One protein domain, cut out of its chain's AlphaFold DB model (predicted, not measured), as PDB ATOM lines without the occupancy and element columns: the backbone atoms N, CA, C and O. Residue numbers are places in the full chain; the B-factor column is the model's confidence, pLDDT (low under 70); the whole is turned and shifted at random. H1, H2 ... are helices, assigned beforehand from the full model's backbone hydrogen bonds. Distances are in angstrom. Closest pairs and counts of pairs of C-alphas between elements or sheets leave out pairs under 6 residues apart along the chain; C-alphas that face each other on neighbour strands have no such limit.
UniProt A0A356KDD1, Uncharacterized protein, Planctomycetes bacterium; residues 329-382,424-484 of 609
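This is residues 329 to 382 and 424 to 484 of the 609 residues of an uncharacterized protein of Planctomycetes bacterium (UniProt A0A356KDD1). A helical hairpin of H3 and H4 makes the long axis, and H1 and H2 pack across H3. The 115 printed residues include four named helices, H1 to H4 in chain order, and no named strand: all helix. The whole is compact, with radius of gyration of the C-alphas 14.9 A, spanning 51 by 27 by 24 A.

H1, residues 329 to 342, touches H2, residues 347 to 357, the closest C-alphas being Ser 340 and Ala 349, 4.3 A. The hub H3, residues 431 to 454, touches H1 at a steep tilt of 56 degrees and H2 at 65 degrees. H4, residues 459 to 475, forms a hairpin with H3, a shallow tilt of 18 degrees, closest C-alphas Glu 451 and Ala 462, 4.5 A. Every O i to N i+4 pair is within hydrogen-bond range in H1, H3 and H4; in H2, 5 of 7.

H1 begins at C-alpha 329 (-5.761, -16.211, -34.886) and H4 ends at C-alpha 475 (-5.937, -11.772, -51.197). H3 is 34.7 A long, H4 24.2 A.

Residues 383 to 423 are not printed, a gap of 32.0 A between C-alphas 382 and 424. Residues 379 to 382 have pLDDT under 70.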
ATOM      1  N   VAL A 329      -5.141 -17.541 -34.878       90.12
ATOM      2  CA  VAL A 329      -5.761 -16.211 -34.886       90.12
ATOM      3  C   VAL A 329      -6.919 -16.114 -33.883       90.12
ATOM      4  O   VAL A 329      -7.006 -15.133 -33.151       90.12
ATOM      5  N   ALA A 330      -7.774 -17.139 -33.793       87.88
ATOM      6  CA  ALA A 330      -8.961 -17.116 -32.935       87.88
ATOM      7  C   ALA A 330      -8.638 -16.977 -31.435       87.88
ATOM      8  O   ALA A 330      -9.249 -16.163 -30.735       87.88
ATOM      9  N   ALA A 331      -7.643 -17.725 -30.951       89.62
ATOM     10  CA  ALA A 331      -7.191 -17.641 -29.564       89.62
ATOM     11  C   ALA A 331      -6.615 -16.251 -29.247       89.62
ATOM     12  O   ALA A 331      -6.940 -15.650 -28.221       89.62
ATOM     13  N   VAL A 332      -5.824 -15.693 -30.170       92.94
ATOM     14  CA  VAL A 332      -5.244 -14.355 -30.010       92.94
ATOM     15  C   VAL A 332      -6.301 -13.257 -30.018       92.94
ATOM     16  O   VAL A 332      -6.184 -12.325 -29.230       92.94
ATOM     17  N   CYS A 333      -7.345 -13.354 -30.845       93.81
ATOM     18  CA  CYS A 333      -8.445 -12.386 -30.830       93.81
ATOM     19  C   CYS A 333      -9.150 -12.327 -29.467       93.81
ATOM     20  O   CYS A 333      -9.441 -11.237 -28.986       93.81
ATOM     21  N   SER A 334      -9.354 -13.475 -28.813       90.25
ATOM     22  CA  SER A 334      -9.943 -13.517 -27.463       90.25
ATOM     23  C   SER A 334      -9.034 -12.846 -26.428       90.25
ATOM     24  O   SER A 334      -9.497 -12.099 -25.570       90.25
ATOM     25  N   TRP A 335      -7.719 -13.062 -26.536       92.31
ATOM     26  CA  TRP A 335      -6.743 -12.374 -25.690       92.31
ATOM     27  C   TRP A 335      -6.690 -10.862 -25.959       92.31
ATOM     28  O   TRP A 335      -6.586 -10.091 -25.010       92.31
ATOM     29  N   LEU A 336      -6.773 -10.433 -27.223       94.12
ATOM     30  CA  LEU A 336      -6.763  -9.018 -27.612       94.12
ATOM     31  C   LEU A 336      -7.962  -8.258 -27.046       94.12
ATOM     32  O   LEU A 336      -7.791  -7.113 -26.639       94.12
ATOM     33  N   GLU A 337      -9.136  -8.887 -26.977       92.12
ATOM     34  CA  GLU A 337     -10.319  -8.306 -26.336       92.12
ATOM     35  C   GLU A 337     -10.013  -7.969 -24.866       92.12
ATOM     36  O   GLU A 337     -10.015  -6.795 -24.489       92.12
ATOM     37  N   ALA A 338      -9.586  -8.970 -24.085       90.25
ATOM     38  CA  ALA A 338      -9.247  -8.808 -22.668       90.25
ATOM     39  C   ALA A 338      -8.061  -7.853 -22.429       90.25
ATOM     40  O   ALA A 338      -8.047  -7.079 -21.472       90.25
ATOM     41  N   GLU A 339      -7.039  -7.890 -23.287       88.44
ATOM     42  CA  GLU A 339      -5.895  -6.980 -23.198       88.44
ATOM     43  C   GLU A 339      -6.295  -5.539 -23.525       88.44
ATOM     44  O   GLU A 339      -5.800  -4.605 -22.891       88.44
ATOM     45  N   SER A 340      -7.207  -5.338 -24.480       91.44
ATOM     46  CA  SER A 340      -7.676  -4.002 -24.834       91.44
ATOM     47  C   SER A 340      -8.466  -3.346 -23.707       91.44
ATOM     48  O   SER A 340      -8.401  -2.130 -23.556       91.44
ATOM     49  N   GLU A 341      -9.169  -4.130 -22.890       91.06
ATOM     50  CA  GLU A 341      -9.844  -3.659 -21.679       91.06
ATOM     51  C   GLU A 341      -8.843  -3.335 -20.565       91.06
ATOM     52  O   GLU A 341      -8.928  -2.269 -19.958       91.06
ATOM     53  N   ARG A 342      -7.858  -4.214 -20.337       91.44
ATOM     54  CA  ARG A 342      -6.843  -4.048 -19.284       91.44
ATOM     55  C   ARG A 342      -5.900  -2.869 -19.537       91.44
ATOM     56  O   ARG A 342      -5.499  -2.195 -18.593       91.44
ATOM     57  N   ALA A 343      -5.503  -2.653 -20.790       89.31
ATOM     58  CA  ALA A 343      -4.479  -1.682 -21.174       89.31
ATOM     59  C   ALA A 343      -4.947  -0.804 -22.357       89.31
ATOM     60  O   ALA A 343      -4.372  -0.878 -23.455       89.31
ATOM     61  N   PRO A 344      -5.975   0.046 -22.144       89.81
ATOM     62  CA  PRO A 344      -6.669   0.799 -23.195       89.81
ATOM     63  C   PRO A 344      -5.764   1.724 -24.015       89.81
ATOM     64  O   PRO A 344      -6.024   1.951 -25.198       89.81
ATOM     65  N   ASP A 345      -4.703   2.243 -23.398       88.25
ATOM     66  CA  ASP A 345      -3.855   3.288 -23.980       88.25
ATOM     67  C   ASP A 345      -2.721   2.743 -24.851       88.25
ATOM     68  O   ASP A 345      -1.946   3.502 -25.440       88.25
ATOM     69  N   THR A 346      -2.608   1.420 -24.960       88.56
ATOM     70  CA  THR A 346      -1.577   0.798 -25.787       88.56
ATOM     71  C   THR A 346      -1.915   0.937 -27.271       88.56
ATOM     72  O   THR A 346      -3.081   0.921 -27.670       88.56
ATOM     73  N   LEU A 347      -0.886   1.033 -28.121       89.19
ATOM     74  CA  LEU A 347      -1.059   1.074 -29.578       89.19
ATOM     75  C   LEU A 347      -1.911  -0.103 -30.083       89.19
ATOM     76  O   LEU A 347      -2.828   0.093 -30.877       89.19
ATOM     77  N   ILE A 348      -1.634  -1.310 -29.578       92.44
ATOM     78  CA  ILE A 348      -2.354  -2.535 -29.943       92.44
ATOM     79  C   ILE A 348      -3.823  -2.459 -29.506       92.44
ATOM     80  O   ILE A 348      -4.693  -2.775 -30.311       92.44
ATOM     81  N   ALA A 349      -4.121  -1.999 -28.284       92.00
ATOM     82  CA  ALA A 349      -5.500  -1.861 -27.807       92.00
ATOM     83  C   ALA A 349      -6.299  -0.837 -28.623       92.00
ATOM     84  O   ALA A 349      -7.430  -1.110 -29.027       92.00
ATOM     85  N   ARG A 350      -5.701   0.323 -28.928       92.75
ATOM     86  CA  ARG A 350      -6.336   1.339 -29.780       92.75
ATOM     87  C   ARG A 350      -6.604   0.808 -31.187       92.75
ATOM     88  O   ARG A 350      -7.715   0.959 -31.688       92.75
ATOM     89  N   ALA A 351      -5.623   0.141 -31.797       93.56
ATOM     90  CA  ALA A 351      -5.784  -0.469 -33.113       93.56
ATOM     91  C   ALA A 351      -6.833  -1.595 -33.106       93.56
ATOM     92  O   ALA A 351      -7.620  -1.705 -34.044       93.56
ATOM     93  N   TRP A 352      -6.892  -2.396 -32.036       94.75
ATOM     94  CA  TRP A 352      -7.922  -3.419 -31.860       94.75
ATOM     95  C   TRP A 352      -9.310  -2.788 -31.834       94.75
ATOM     96  O   TRP A 352     -10.169  -3.195 -32.606       94.75
ATOM     97  N   ARG A 353      -9.544  -1.744 -31.034       91.62
ATOM     98  CA  ARG A 353     -10.848  -1.053 -30.995       91.62
ATOM     99  C   ARG A 353     -11.227  -0.411 -32.329       91.62
ATOM    100  O   ARG A 353     -12.381  -0.477 -32.729       91.62
ATOM    101  N   ALA A 354     -10.253   0.150 -33.043       91.50
ATOM    102  CA  ALA A 354     -10.473   0.786 -34.340       91.50
ATOM    103  C   ALA A 354     -10.684  -0.207 -35.502       91.50
ATOM    104  O   ALA A 354     -11.099   0.207 -36.582       91.50
ATOM    105  N   ARG A 355     -10.432  -1.512 -35.311       93.19
ATOM    106  CA  ARG A 355     -10.431  -2.520 -36.390       93.19
ATOM    107  C   ARG A 355     -11.719  -2.553 -37.219       93.19
ATOM    108  O   ARG A 355     -11.673  -2.829 -38.415       93.19
ATOM    109  N   TRP A 356     -12.875  -2.279 -36.612       89.81
ATOM    110  CA  TRP A 356     -14.160  -2.336 -37.316       89.81
ATOM    111  C   TRP A 356     -14.459  -1.096 -38.167       89.81
ATOM    112  O   TRP A 356     -15.335  -1.169 -39.026       89.81
ATOM    113  N   ALA A 357     -13.695  -0.013 -37.991       88.19
ATOM    114  CA  ALA A 357     -13.742   1.170 -38.850       88.19
ATOM    115  C   ALA A 357     -12.904   1.011 -40.133       88.19
ATOM    116  O   ALA A 357     -13.044   1.805 -41.063       88.19
ATOM    117  N   GLU A 358     -12.042  -0.008 -40.202       88.75
ATOM    118  CA  GLU A 358     -11.251  -0.299 -41.396       88.75
ATOM    119  C   GLU A 358     -12.069  -1.043 -42.466       88.75
ATOM    120  O   GLU A 358     -12.971  -1.813 -42.119       88.75
ATOM    121  N   PRO A 359     -11.743  -0.857 -43.765       86.81
ATOM    122  CA  PRO A 359     -12.468  -1.482 -44.868       86.81
ATOM    123  C   PRO A 359     -12.600  -3.003 -44.745       86.81
ATOM    124  O   PRO A 359     -11.726  -3.683 -44.201       86.81
ATOM    125  N   GLU A 360     -13.678  -3.536 -45.325       85.50
ATOM    126  CA  GLU A 360     -13.918  -4.976 -45.439       85.50
ATOM    127  C   GLU A 360     -12.700  -5.687 -46.077       85.50
ATOM    128  O   GLU A 360     -12.256  -5.276 -47.158       85.50
ATOM    129  N   PRO A 361     -12.157  -6.754 -45.452       88.81
ATOM    130  CA  PRO A 361     -11.094  -7.555 -46.053       88.81
ATOM    131  C   PRO A 361     -11.513  -8.155 -47.398       88.81
ATOM    132  O   PRO A 361     -12.631  -8.653 -47.563       88.81
ATOM    133  N   ARG A 362     -10.594  -8.188 -48.368       88.31
ATOM    134  CA  ARG A 362     -10.843  -8.836 -49.662       88.31
ATOM    135  C   ARG A 362     -11.035 -10.344 -49.480       88.31
ATOM    136  O   ARG A 362     -10.389 -10.965 -48.643       88.31
ATOM    137  N   GLY A 363     -11.885 -10.947 -50.312       85.00
ATOM    138  CA  GLY A 363     -12.146 -12.395 -50.319       85.00
ATOM    139  C   GLY A 363     -13.429 -12.827 -49.598       85.00
ATOM    140  O   GLY A 363     -13.866 -13.962 -49.768       85.00
ATOM    141  N   LEU A 364     -14.088 -11.933 -48.853       84.56
ATOM    142  CA  LEU A 364     -15.355 -12.231 -48.167       84.56
ATOM    143  C   LEU A 364     -16.561 -12.371 -49.103       84.56
ATOM    144  O   LEU A 364     -17.509 -13.098 -48.804       84.56
ATOM    145  N   THR A 365     -16.508 -11.719 -50.263       82.31
ATOM    146  CA  THR A 365     -17.491 -11.875 -51.344       82.31
ATOM    147  C   THR A 365     -17.206 -13.085 -52.234       82.31
ATOM    148  O   THR A 365     -17.963 -13.356 -53.162       82.31
ATOM    149  N   SER A 366     -16.116 -13.816 -51.977       77.62
ATOM    150  CA  SER A 366     -15.784 -15.043 -52.695       77.62
ATOM    151  C   SER A 366     -16.615 -16.230 -52.182       77.62
ATOM    152  O   SER A 366     -17.227 -16.180 -51.117       77.62
ATOM    153  N   GLY A 367     -16.637 -17.322 -52.947       79.69
ATOM    154  CA  GLY A 367     -17.425 -18.517 -52.620       79.69
ATOM    155  C   GLY A 367     -18.826 -18.524 -53.237       79.69
ATOM    156  O   GLY A 367     -19.174 -17.651 -54.034       79.69
ATOM    157  N   VAL A 368     -19.595 -19.561 -52.934       82.75
ATOM    158  CA  VAL A 368     -20.874 -19.881 -53.584       82.75
ATOM    159  C   VAL A 368     -21.965 -18.907 -53.144       82.75
ATOM    160  O   VAL A 368     -22.651 -18.350 -53.998       82.75
ATOM    161  N   ALA A 369     -22.080 -18.647 -51.838       84.44
ATOM    162  CA  ALA A 369     -23.053 -17.712 -51.283       84.44
ATOM    163  C   ALA A 369     -22.338 -16.462 -50.735       84.44
ATOM    164  O   ALA A 369     -21.582 -16.567 -49.766       84.44
ATOM    165  N   PRO A 370     -22.515 -15.265 -51.320       80.06
ATOM    166  CA  PRO A 370     -21.925 -14.056 -50.754       80.06
ATOM    167  C   PRO A 370     -22.557 -13.743 -49.390       80.06
ATOM    168  O   PRO A 370     -23.763 -13.899 -49.202       80.06
ATOM    169  N   LEU A 371     -21.753 -13.253 -48.441       82.25
ATOM    170  CA  LEU A 371     -22.283 -12.763 -47.166       82.25
ATOM    171  C   LEU A 371     -23.249 -11.596 -47.424       82.25
ATOM    172  O   LEU A 371     -22.967 -10.714 -48.244       82.25
ATOM    173  N   THR A 372     -24.378 -11.565 -46.716       81.62
ATOM    174  CA  THR A 372     -25.375 -10.495 -46.880       81.62
ATOM    175  C   THR A 372     -24.775  -9.132 -46.525       81.62
ATOM    176  O   THR A 372     -23.869  -9.038 -45.702       81.62
ATOM    177  N   THR A 373     -25.272  -8.046 -47.117       75.75
ATOM    178  CA  THR A 373     -24.814  -6.680 -46.780       75.75
ATOM    179  C   THR A 373     -25.052  -6.321 -45.311       75.75
ATOM    180  O   THR A 373     -24.373  -5.456 -44.768       75.75
ATOM    181  N   ALA A 374     -25.990  -7.009 -44.660       78.94
ATOM    182  CA  ALA A 374     -26.275  -6.882 -43.242       78.94
ATOM    183  C   ALA A 374     -25.384  -7.773 -42.358       78.94
ATOM    184  O   ALA A 374     -25.539  -7.718 -41.140       78.94
ATOM    185  N   ASP A 375     -24.467  -8.578 -42.897       85.00
ATOM    186  CA  ASP A 375     -23.588  -9.417 -42.081       85.00
ATOM    187  C   ASP A 375     -22.625  -8.552 -41.244       85.00
ATOM    188  O   ASP A 375     -21.980  -7.665 -41.807       85.00
ATOM    189  N   PRO A 376     -22.468  -8.796 -39.928       80.62
ATOM    190  CA  PRO A 376     -21.505  -8.077 -39.090       80.62
ATOM    191  C   PRO A 376     -20.075  -8.061 -39.648       80.62
ATOM    192  O   PRO A 376     -19.367  -7.072 -39.492       80.62
ATOM    193  N   LEU A 377     -19.664  -9.100 -40.383       82.69
ATOM    194  CA  LEU A 377     -18.351  -9.149 -41.035       82.69
ATOM    195  C   LEU A 377     -18.190  -8.144 -42.178       82.69
ATOM    196  O   LEU A 377     -17.056  -7.819 -42.534       82.69
ATOM    197  N   ARG A 378     -19.300  -7.648 -42.729       77.12
ATOM    198  CA  ARG A 378     -19.350  -6.629 -43.785       77.12
ATOM    199  C   ARG A 378     -19.694  -5.241 -43.253       77.12
ATOM    200  O   ARG A 378     -19.480  -4.251 -43.946       77.12
ATOM    201  N   ARG A 379     -20.211  -5.149 -42.023       64.25
ATOM    202  CA  ARG A 379     -20.521  -3.865 -41.389       64.25
ATOM    203  C   ARG A 379     -19.232  -3.144 -40.987       64.25
ATOM    204  O   ARG A 379     -18.280  -3.741 -40.475       64.25
ATOM    205  N   LEU A 380     -19.240  -1.837 -41.222       58.91
ATOM    206  CA  LEU A 380     -18.346  -0.887 -40.577       58.91
ATOM    207  C   LEU A 380     -19.062  -0.402 -39.317       58.91
ATOM    208  O   LEU A 380     -20.098   0.257 -39.412       58.91
ATOM    209  N   GLU A 381     -18.562  -0.765 -38.141       54.22
ATOM    210  CA  GLU A 381     -19.103  -0.231 -36.890       54.22
ATOM    211  C   GLU A 381     -18.522   1.169 -36.655       54.22
ATOM    212  O   GLU A 381     -17.310   1.368 -36.701       54.22
ATOM    213  N   GLY A 382     -19.388   2.160 -36.414       48.44
ATOM    214  CA  GLY A 382     -18.962   3.445 -35.846       48.44
ATOM    215  C   GLY A 382     -18.463   4.534 -36.801       48.44
ATOM    216  O   GLY A 382     -17.995   5.560 -36.316       48.44
ATOM    217  N   PRO A 424      12.251   7.353 -29.777       78.44
ATOM    218  CA  PRO A 424      12.162   6.180 -28.888       78.44
ATOM    219  C   PRO A 424      11.796   4.838 -29.555       78.44
ATOM    220  O   PRO A 424      12.007   3.766 -28.985       78.44
ATOM    221  N   GLU A 425      11.207   4.874 -30.750       80.69
ATOM    222  CA  GLU A 425      10.829   3.696 -31.529       80.69
ATOM    223  C   GLU A 425      11.550   3.748 -32.879       80.69
ATOM    224  O   GLU A 425      11.368   4.687 -33.653       80.69
ATOM    225  N   ALA A 426      12.337   2.712 -33.187       77.50
ATOM    226  CA  ALA A 426      13.054   2.615 -34.461       77.50
ATOM    227  C   ALA A 426      12.115   2.365 -35.651       77.50
ATOM    228  O   ALA A 426      12.481   2.573 -36.809       77.50
ATOM    229  N   VAL A 427      10.910   1.868 -35.364       78.62
ATOM    230  CA  VAL A 427       9.847   1.648 -36.339       78.62
ATOM    231  C   VAL A 427       8.570   2.259 -35.801       78.62
ATOM    232  O   VAL A 427       8.020   1.779 -34.811       78.62
ATOM    233  N   ASP A 428       8.059   3.261 -36.507       78.12
ATOM    234  CA  ASP A 428       6.710   3.749 -36.268       78.12
ATOM    235  C   ASP A 428       5.703   2.752 -36.859       78.12
ATOM    236  O   ASP A 428       5.538   2.621 -38.077       78.12
ATOM    237  N   LEU A 429       5.085   1.961 -35.983       82.06
ATOM    238  CA  LEU A 429       4.031   1.037 -36.374       82.06
ATOM    239  C   LEU A 429       2.764   1.834 -36.684       82.06
ATOM    240  O   LEU A 429       2.023   2.188 -35.768       82.06
ATOM    241  N   ASP A 430       2.499   2.039 -37.977       83.19
ATOM    242  CA  ASP A 430       1.284   2.692 -38.478       83.19
ATOM    243  C   ASP A 430       0.025   2.135 -37.774       83.19
ATOM    244  O   ASP A 430      -0.353   0.974 -38.008       83.19
ATOM    245  N   PRO A 431      -0.651   2.942 -36.927       87.31
ATOM    246  CA  PRO A 431      -1.840   2.508 -36.204       87.31
ATOM    247  C   PRO A 431      -2.953   2.037 -37.142       87.31
ATOM    248  O   PRO A 431      -3.680   1.098 -36.808       87.31
ATOM    249  N   GLN A 432      -3.070   2.650 -38.325       87.88
ATOM    250  CA  GLN A 432      -4.076   2.278 -39.312       87.88
ATOM    251  C   GLN A 432      -3.733   0.934 -39.961       87.88
ATOM    252  O   GLN A 432      -4.571   0.035 -40.057       87.88
ATOM    253  N   GLY A 433      -2.477   0.760 -40.374       89.50
ATOM    254  CA  GLY A 433      -1.941  -0.500 -40.875       89.50
ATOM    255  C   GLY A 433      -2.144  -1.654 -39.893       89.50
ATOM    256  O   GLY A 433      -2.567  -2.737 -40.314       89.50
ATOM    257  N   LEU A 434      -1.925  -1.407 -38.598       92.12
ATOM    258  CA  LEU A 434      -2.190  -2.372 -37.533       92.12
ATOM    259  C   LEU A 434      -3.682  -2.668 -37.383       92.12
ATOM    260  O   LEU A 434      -4.055  -3.839 -37.382       92.12
ATOM    261  N   ALA A 435      -4.546  -1.652 -37.342       93.00
ATOM    262  CA  ALA A 435      -5.995  -1.847 -37.264       93.00
ATOM    263  C   ALA A 435      -6.524  -2.700 -38.432       93.00
ATOM    264  O   ALA A 435      -7.324  -3.611 -38.214       93.00
ATOM    265  N   ARG A 436      -6.013  -2.495 -39.656       92.00
ATOM    266  CA  ARG A 436      -6.363  -3.316 -40.832       92.00
ATOM    267  C   ARG A 436      -5.939  -4.770 -40.676       92.00
ATOM    268  O   ARG A 436      -6.708  -5.673 -40.992       92.00
ATOM    269  N   GLN A 437      -4.723  -5.018 -40.194       93.31
ATOM    270  CA  GLN A 437      -4.261  -6.385 -39.951       93.31
ATOM    271  C   GLN A 437      -5.110  -7.073 -38.874       93.31
ATOM    272  O   GLN A 437      -5.538  -8.214 -39.060       93.31
ATOM    273  N   LEU A 438      -5.415  -6.361 -37.787       95.00
ATOM    274  CA  LEU A 438      -6.271  -6.852 -36.712       95.00
ATOM    275  C   LEU A 438      -7.718  -7.087 -37.175       95.00
ATOM    276  O   LEU A 438      -8.349  -8.040 -36.719       95.00
ATOM    277  N   ARG A 439      -8.233  -6.290 -38.125       94.19
ATOM    278  CA  ARG A 439      -9.519  -6.547 -38.792       94.19
ATOM    279  C   ARG A 439      -9.488  -7.872 -39.542       94.19
ATOM    280  O   ARG A 439     -10.374  -8.696 -39.333       94.19
ATOM    281  N   CYS A 440      -8.455  -8.117 -40.347       93.56
ATOM    282  CA  CYS A 440      -8.298  -9.400 -41.031       93.56
ATOM    283  C   CYS A 440      -8.271 -10.575 -40.041       93.56
ATOM    284  O   CYS A 440      -8.897 -11.601 -40.293       93.56
ATOM    285  N   TRP A 441      -7.588 -10.424 -38.904       94.94
ATOM    286  CA  TRP A 441      -7.542 -11.450 -37.861       94.94
ATOM    287  C   TRP A 441      -8.910 -11.714 -37.230       94.94
ATOM    288  O   TRP A 441      -9.351 -12.860 -37.193       94.94
ATOM    289  N   ALA A 442      -9.622 -10.666 -36.813       94.44
ATOM    290  CA  ALA A 442     -10.966 -10.800 -36.256       94.44
ATOM    291  C   ALA A 442     -11.931 -11.469 -37.248       94.44
ATOM    292  O   ALA A 442     -12.702 -12.351 -36.876       94.44
ATOM    293  N   THR A 443     -11.845 -11.107 -38.531       94.44
ATOM    294  CA  THR A 443     -12.631 -11.734 -39.596       94.44
ATOM    295  C   THR A 443     -12.294 -13.217 -39.777       94.44
ATOM    296  O   THR A 443     -13.207 -14.031 -39.875       94.44
ATOM    297  N   LEU A 444     -11.012 -13.597 -39.787       94.50
ATOM    298  CA  LEU A 444     -10.601 -15.004 -39.884       94.50
ATOM    299  C   LEU A 444     -11.110 -15.836 -38.701       94.50
ATOM    300  O   LEU A 444     -11.640 -16.926 -38.914       94.50
ATOM    301  N   ALA A 445     -10.978 -15.311 -37.481       94.19
ATOM    302  CA  ALA A 445     -11.454 -15.965 -36.264       94.19
ATOM    303  C   ALA A 445     -12.971 -16.198 -36.293       94.19
ATOM    304  O   ALA A 445     -13.454 -17.273 -35.942       94.19
ATOM    305  N   GLU A 446     -13.725 -15.199 -36.746       95.00
ATOM    306  CA  GLU A 446     -15.179 -15.277 -36.830       95.00
ATOM    307  C   GLU A 446     -15.653 -16.238 -37.931       95.00
ATOM    308  O   GLU A 446     -16.576 -17.020 -37.701       95.00
ATOM    309  N   LEU A 447     -15.002 -16.248 -39.102       93.75
ATOM    310  CA  LEU A 447     -15.277 -17.238 -40.152       93.75
ATOM    311  C   LEU A 447     -15.035 -18.664 -39.648       93.75
ATOM    312  O   LEU A 447     -15.875 -19.534 -39.856       93.75
ATOM    313  N   GLU A 448     -13.921 -18.892 -38.950       93.88
ATOM    314  CA  GLU A 448     -13.588 -20.192 -38.367       93.88
ATOM    315  C   GLU A 448     -14.605 -20.625 -37.299       93.88
ATOM    316  O   GLU A 448     -15.013 -21.787 -37.258       93.88
ATOM    317  N   ARG A 449     -15.064 -19.696 -36.455       94.31
ATOM    318  CA  ARG A 449     -16.102 -19.974 -35.454       94.31
ATOM    319  C   ARG A 449     -17.414 -20.408 -36.112       94.31
ATOM    320  O   ARG A 449     -17.998 -21.412 -35.700       94.31
ATOM    321  N   ARG A 450     -17.864 -19.678 -37.138       94.44
ATOM    322  CA  ARG A 450     -19.092 -19.998 -37.885       94.44
ATOM    323  C   ARG A 450     -18.964 -21.316 -38.650       94.44
ATOM    324  O   ARG A 450     -19.874 -22.136 -38.587       94.44
ATOM    325  N   GLU A 451     -17.823 -21.559 -39.292       94.25
ATOM    326  CA  GLU A 451     -17.508 -22.826 -39.965       94.25
ATOM    327  C   GLU A 451     -17.682 -24.014 -39.012       94.25
ATOM    328  O   GLU A 451     -18.421 -24.947 -39.321       94.25
ATOM    329  N   ARG A 452     -17.077 -23.955 -37.817       94.12
ATOM    330  CA  ARG A 452     -17.204 -25.023 -36.810       94.12
ATOM    331  C   ARG A 452     -18.647 -25.233 -36.354       94.12
ATOM    332  O   ARG A 452     -19.037 -26.371 -36.126       94.12
ATOM    333  N   SER A 453     -19.437 -24.161 -36.240       94.75
ATOM    334  CA  SER A 453     -20.851 -24.269 -35.855       94.75
ATOM    335  C   SER A 453     -21.725 -24.939 -36.919       94.75
ATOM    336  O   SER A 453     -22.720 -25.561 -36.566       94.75
ATOM    337  N   LEU A 454     -21.340 -24.853 -38.198       93.81
ATOM    338  CA  LEU A 454     -22.073 -25.456 -39.315       93.81
ATOM    339  C   LEU A 454     -21.576 -26.856 -39.690       93.81
ATOM    340  O   LEU A 454     -22.298 -27.581 -40.366       93.81
ATOM    341  N   ALA A 455     -20.384 -27.266 -39.246       90.50
ATOM    342  CA  ALA A 455     -19.725 -28.493 -39.705       90.50
ATOM    343  C   ALA A 455     -20.583 -29.772 -39.588       90.50
ATOM    344  O   ALA A 455     -20.412 -30.682 -40.394       90.50
ATOM    345  N   GLY A 456     -21.500 -29.843 -38.616       89.38
ATOM    346  CA  GLY A 456     -22.419 -30.975 -38.449       89.38
ATOM    347  C   GLY A 456     -23.803 -30.800 -39.086       89.38
ATOM    348  O   GLY A 456     -24.442 -31.795 -39.410       89.38
ATOM    349  N   SER A 457     -24.281 -29.565 -39.258       93.88
ATOM    350  CA  SER A 457     -25.657 -29.273 -39.695       93.88
ATOM    351  C   SER A 457     -25.764 -28.831 -41.155       93.88
ATOM    352  O   SER A 457     -26.781 -29.077 -41.793       93.88
ATOM    353  N   ASP A 458     -24.734 -28.169 -41.679       94.75
ATOM    354  CA  ASP A 458     -24.646 -27.683 -43.057       94.75
ATOM    355  C   ASP A 458     -23.189 -27.784 -43.555       94.75
ATOM    356  O   ASP A 458     -22.429 -26.806 -43.521       94.75
ATOM    357  N   PRO A 459     -22.764 -28.979 -44.013       93.31
ATOM    358  CA  PRO A 459     -21.403 -29.197 -44.498       93.31
ATOM    359  C   PRO A 459     -21.040 -28.320 -45.705       93.31
ATOM    360  O   PRO A 459     -19.886 -27.907 -45.839       93.31
ATOM    361  N   ALA A 460     -22.011 -28.001 -46.568       92.94
ATOM    362  CA  ALA A 460     -21.790 -27.156 -47.738       92.94
ATOM    363  C   ALA A 460     -21.554 -25.693 -47.333       92.94
ATOM    364  O   ALA A 460     -20.617 -25.060 -47.830       92.94
ATOM    365  N   GLY A 461     -22.341 -25.170 -46.387       93.69
ATOM    366  CA  GLY A 461     -22.122 -23.854 -45.791       93.69
ATOM    367  C   GLY A 461     -20.798 -23.766 -45.027       93.69
ATOM    368  O   GLY A 461     -20.070 -22.779 -45.159       93.69
ATOM    369  N   ALA A 462     -20.419 -24.818 -44.294       94.94
ATOM    370  CA  ALA A 462     -19.112 -24.895 -43.642       94.94
ATOM    371  C   ALA A 462     -17.955 -24.856 -44.662       94.94
ATOM    372  O   ALA A 462     -17.001 -24.092 -44.484       94.94
ATOM    373  N   ALA A 463     -18.053 -25.612 -45.762       95.69
ATOM    374  CA  ALA A 463     -17.065 -25.596 -46.844       95.69
ATOM    375  C   ALA A 463     -16.947 -24.210 -47.508       95.69
ATOM    376  O   ALA A 463     -15.838 -23.737 -47.768       95.69
ATOM    377  N   ASP A 464     -18.068 -23.517 -47.712       95.06
ATOM    378  CA  ASP A 464     -18.091 -22.171 -48.288       95.06
ATOM    379  C   ASP A 464     -17.450 -21.113 -47.365       95.06
ATOM    380  O   ASP A 464     -16.688 -20.252 -47.823       95.06
ATOM    381  N   LEU A 465     -17.670 -21.196 -46.046       95.12
ATOM    382  CA  LEU A 465     -16.976 -20.349 -45.063       95.12
ATOM    383  C   LEU A 465     -15.471 -20.637 -45.019       95.12
ATOM    384  O   LEU A 465     -14.657 -19.707 -45.005       95.12
ATOM    385  N   ARG A 466     -15.088 -21.917 -45.075       96.00
ATOM    386  CA  ARG A 466     -13.686 -22.336 -45.164       96.00
ATOM    387  C   ARG A 466     -13.025 -21.813 -46.445       96.00
ATOM    388  O   ARG A 466     -11.877 -21.366 -46.403       96.00
ATOM    389  N   TYR A 467     -13.755 -21.787 -47.565       96.56
ATOM    390  CA  TYR A 467     -13.290 -21.195 -48.823       96.56
ATOM    391  C   TYR A 467     -13.073 -19.681 -48.694       96.56
ATOM    392  O   TYR A 467     -12.017 -19.183 -49.083       96.56
ATOM    393  N   LYS A 468     -14.015 -18.940 -48.092       95.25
ATOM    394  CA  LYS A 468     -13.854 -17.496 -47.816       95.25
ATOM    395  C   LYS A 468     -12.634 -17.208 -46.943       95.25
ATOM    396  O   LYS A 468     -11.902 -16.254 -47.206       95.25
ATOM    397  N   ARG A 469     -12.367 -18.059 -45.947       94.94
ATOM    398  CA  ARG A 469     -11.168 -17.969 -45.100       94.94
ATOM    399  C   ARG A 469      -9.886 -18.093 -45.931       94.94
ATOM    400  O   ARG A 469      -8.980 -17.274 -45.791       94.94
ATOM    401  N   ALA A 470      -9.830 -19.068 -46.839       95.25
ATOM    402  CA  ALA A 470      -8.709 -19.237 -47.766       95.25
ATOM    403  C   ALA A 470      -8.579 -18.073 -48.762       95.25
ATOM    404  O   ALA A 470      -7.472 -17.593 -49.006       95.25
ATOM    405  N   ALA A 471      -9.696 -17.565 -49.287       94.56
ATOM    406  CA  ALA A 471      -9.715 -16.406 -50.175       94.56
ATOM    407  C   ALA A 471      -9.173 -15.147 -49.480       94.56
ATOM    408  O   ALA A 471      -8.351 -14.438 -50.062       94.56
ATOM    409  N   LEU A 472      -9.554 -14.906 -48.220       93.62
ATOM    410  CA  LEU A 472      -9.006 -13.817 -47.411       93.62
ATOM    411  C   LEU A 472      -7.489 -13.965 -47.265       93.62
ATOM    412  O   LEU A 472      -6.754 -13.040 -47.598       93.62
ATOM    413  N   LEU A 473      -6.999 -15.138 -46.856       91.62
ATOM    414  CA  LEU A 473      -5.558 -15.408 -46.742       91.62
ATOM    415  C   LEU A 473      -4.802 -15.195 -48.062       91.62
ATOM    416  O   LEU A 473      -3.684 -14.674 -48.075       91.62
ATOM    417  N   PHE A 474      -5.414 -15.571 -49.184       91.00
ATOM    418  CA  PHE A 474      -4.832 -15.398 -50.506       91.00
ATOM    419  C   PHE A 474      -4.777 -13.921 -50.925       91.00
ATOM    420  O   PHE A 474      -3.748 -13.449 -51.421       91.00
ATOM    421  N   HIS A 475      -5.857 -13.162 -50.743       88.62
ATOM    422  CA  HIS A 475      -5.937 -11.772 -51.197       88.62
ATOM    423  C   HIS A 475      -5.254 -10.788 -50.236       88.62
ATOM    424  O   HIS A 475      -4.550  -9.884 -50.699       88.62
ATOM    425  N   GLU A 476      -5.364 -11.002 -48.926       87.62
ATOM    426  CA  GLU A 476      -4.851 -10.113 -47.883       87.62
ATOM    427  C   GLU A 476      -3.471 -10.537 -47.381       87.62
ATOM    428  O   GLU A 476      -3.288 -11.248 -46.392       87.62
ATOM    429  N   ARG A 477      -2.437 -10.005 -48.030       75.38
ATOM    430  CA  ARG A 477      -1.033 -10.250 -47.639       75.38
ATOM    431  C   ARG A 477      -0.734  -9.828 -46.214       75.38
ATOM    432  O   ARG A 477       0.069 -10.456 -45.533       75.38
ATOM    433  N   ARG A 478      -1.400  -8.761 -45.777       73.94
ATOM    434  CA  ARG A 478      -1.205  -8.145 -44.468       73.94
ATOM    435  C   ARG A 478      -1.570  -9.079 -43.321       73.94
ATOM    436  O   ARG A 478      -1.132  -8.807 -42.216       73.94
ATOM    437  N   VAL A 479      -2.297 -10.178 -43.560       83.00
ATOM    438  CA  VAL A 479      -2.653 -11.133 -42.499       83.00
ATOM    439  C   VAL A 479      -1.415 -11.603 -41.734       83.00
ATOM    440  O   VAL A 479      -1.398 -11.511 -40.514       83.00
ATOM    441  N   PHE A 480      -0.366 -12.061 -42.421       82.38
ATOM    442  CA  PHE A 480       0.855 -12.540 -41.756       82.38
ATOM    443  C   PHE A 480       2.105 -11.734 -42.105       82.38
ATOM    444  O   PHE A 480       3.121 -11.869 -41.413       82.38
ATOM    445  N   TYR A 481       2.034 -10.860 -43.115       79.88
ATOM    446  CA  TYR A 481       3.133  -9.960 -43.437       79.88
ATOM    447  C   TYR A 481       3.371  -8.981 -42.275       79.88
ATOM    448  O   TYR A 481       2.434  -8.293 -41.857       79.88
ATOM    449  N   PRO A 482       4.594  -8.897 -41.725       81.69
ATOM    450  CA  PRO A 482       4.884  -7.964 -40.647       81.69
ATOM    451  C   PRO A 482       4.723  -6.517 -41.118       81.69
ATOM    452  O   PRO A 482       5.186  -6.167 -42.200       81.69
ATOM    453  N   LEU A 483       4.143  -5.650 -40.285       82.81
ATOM    454  CA  LEU A 483       4.000  -4.222 -40.597       82.81
ATOM    455  C   LEU A 483       5.352  -3.511 -40.757       82.81
ATOM    456  O   LEU A 483       5.482  -2.617 -41.584       82.81
ATOM    457  N   TYR A 484       6.392  -3.997 -40.079       76.81
ATOM    458  CA  TYR A 484       7.778  -3.560 -40.269       76.81
ATOM    459  C   TYR A 484       8.465  -4.199 -41.496       76.81
ATOM    460  O   TYR A 484       9.658  -4.007 -41.721       76.81
TER     461      TYR A 484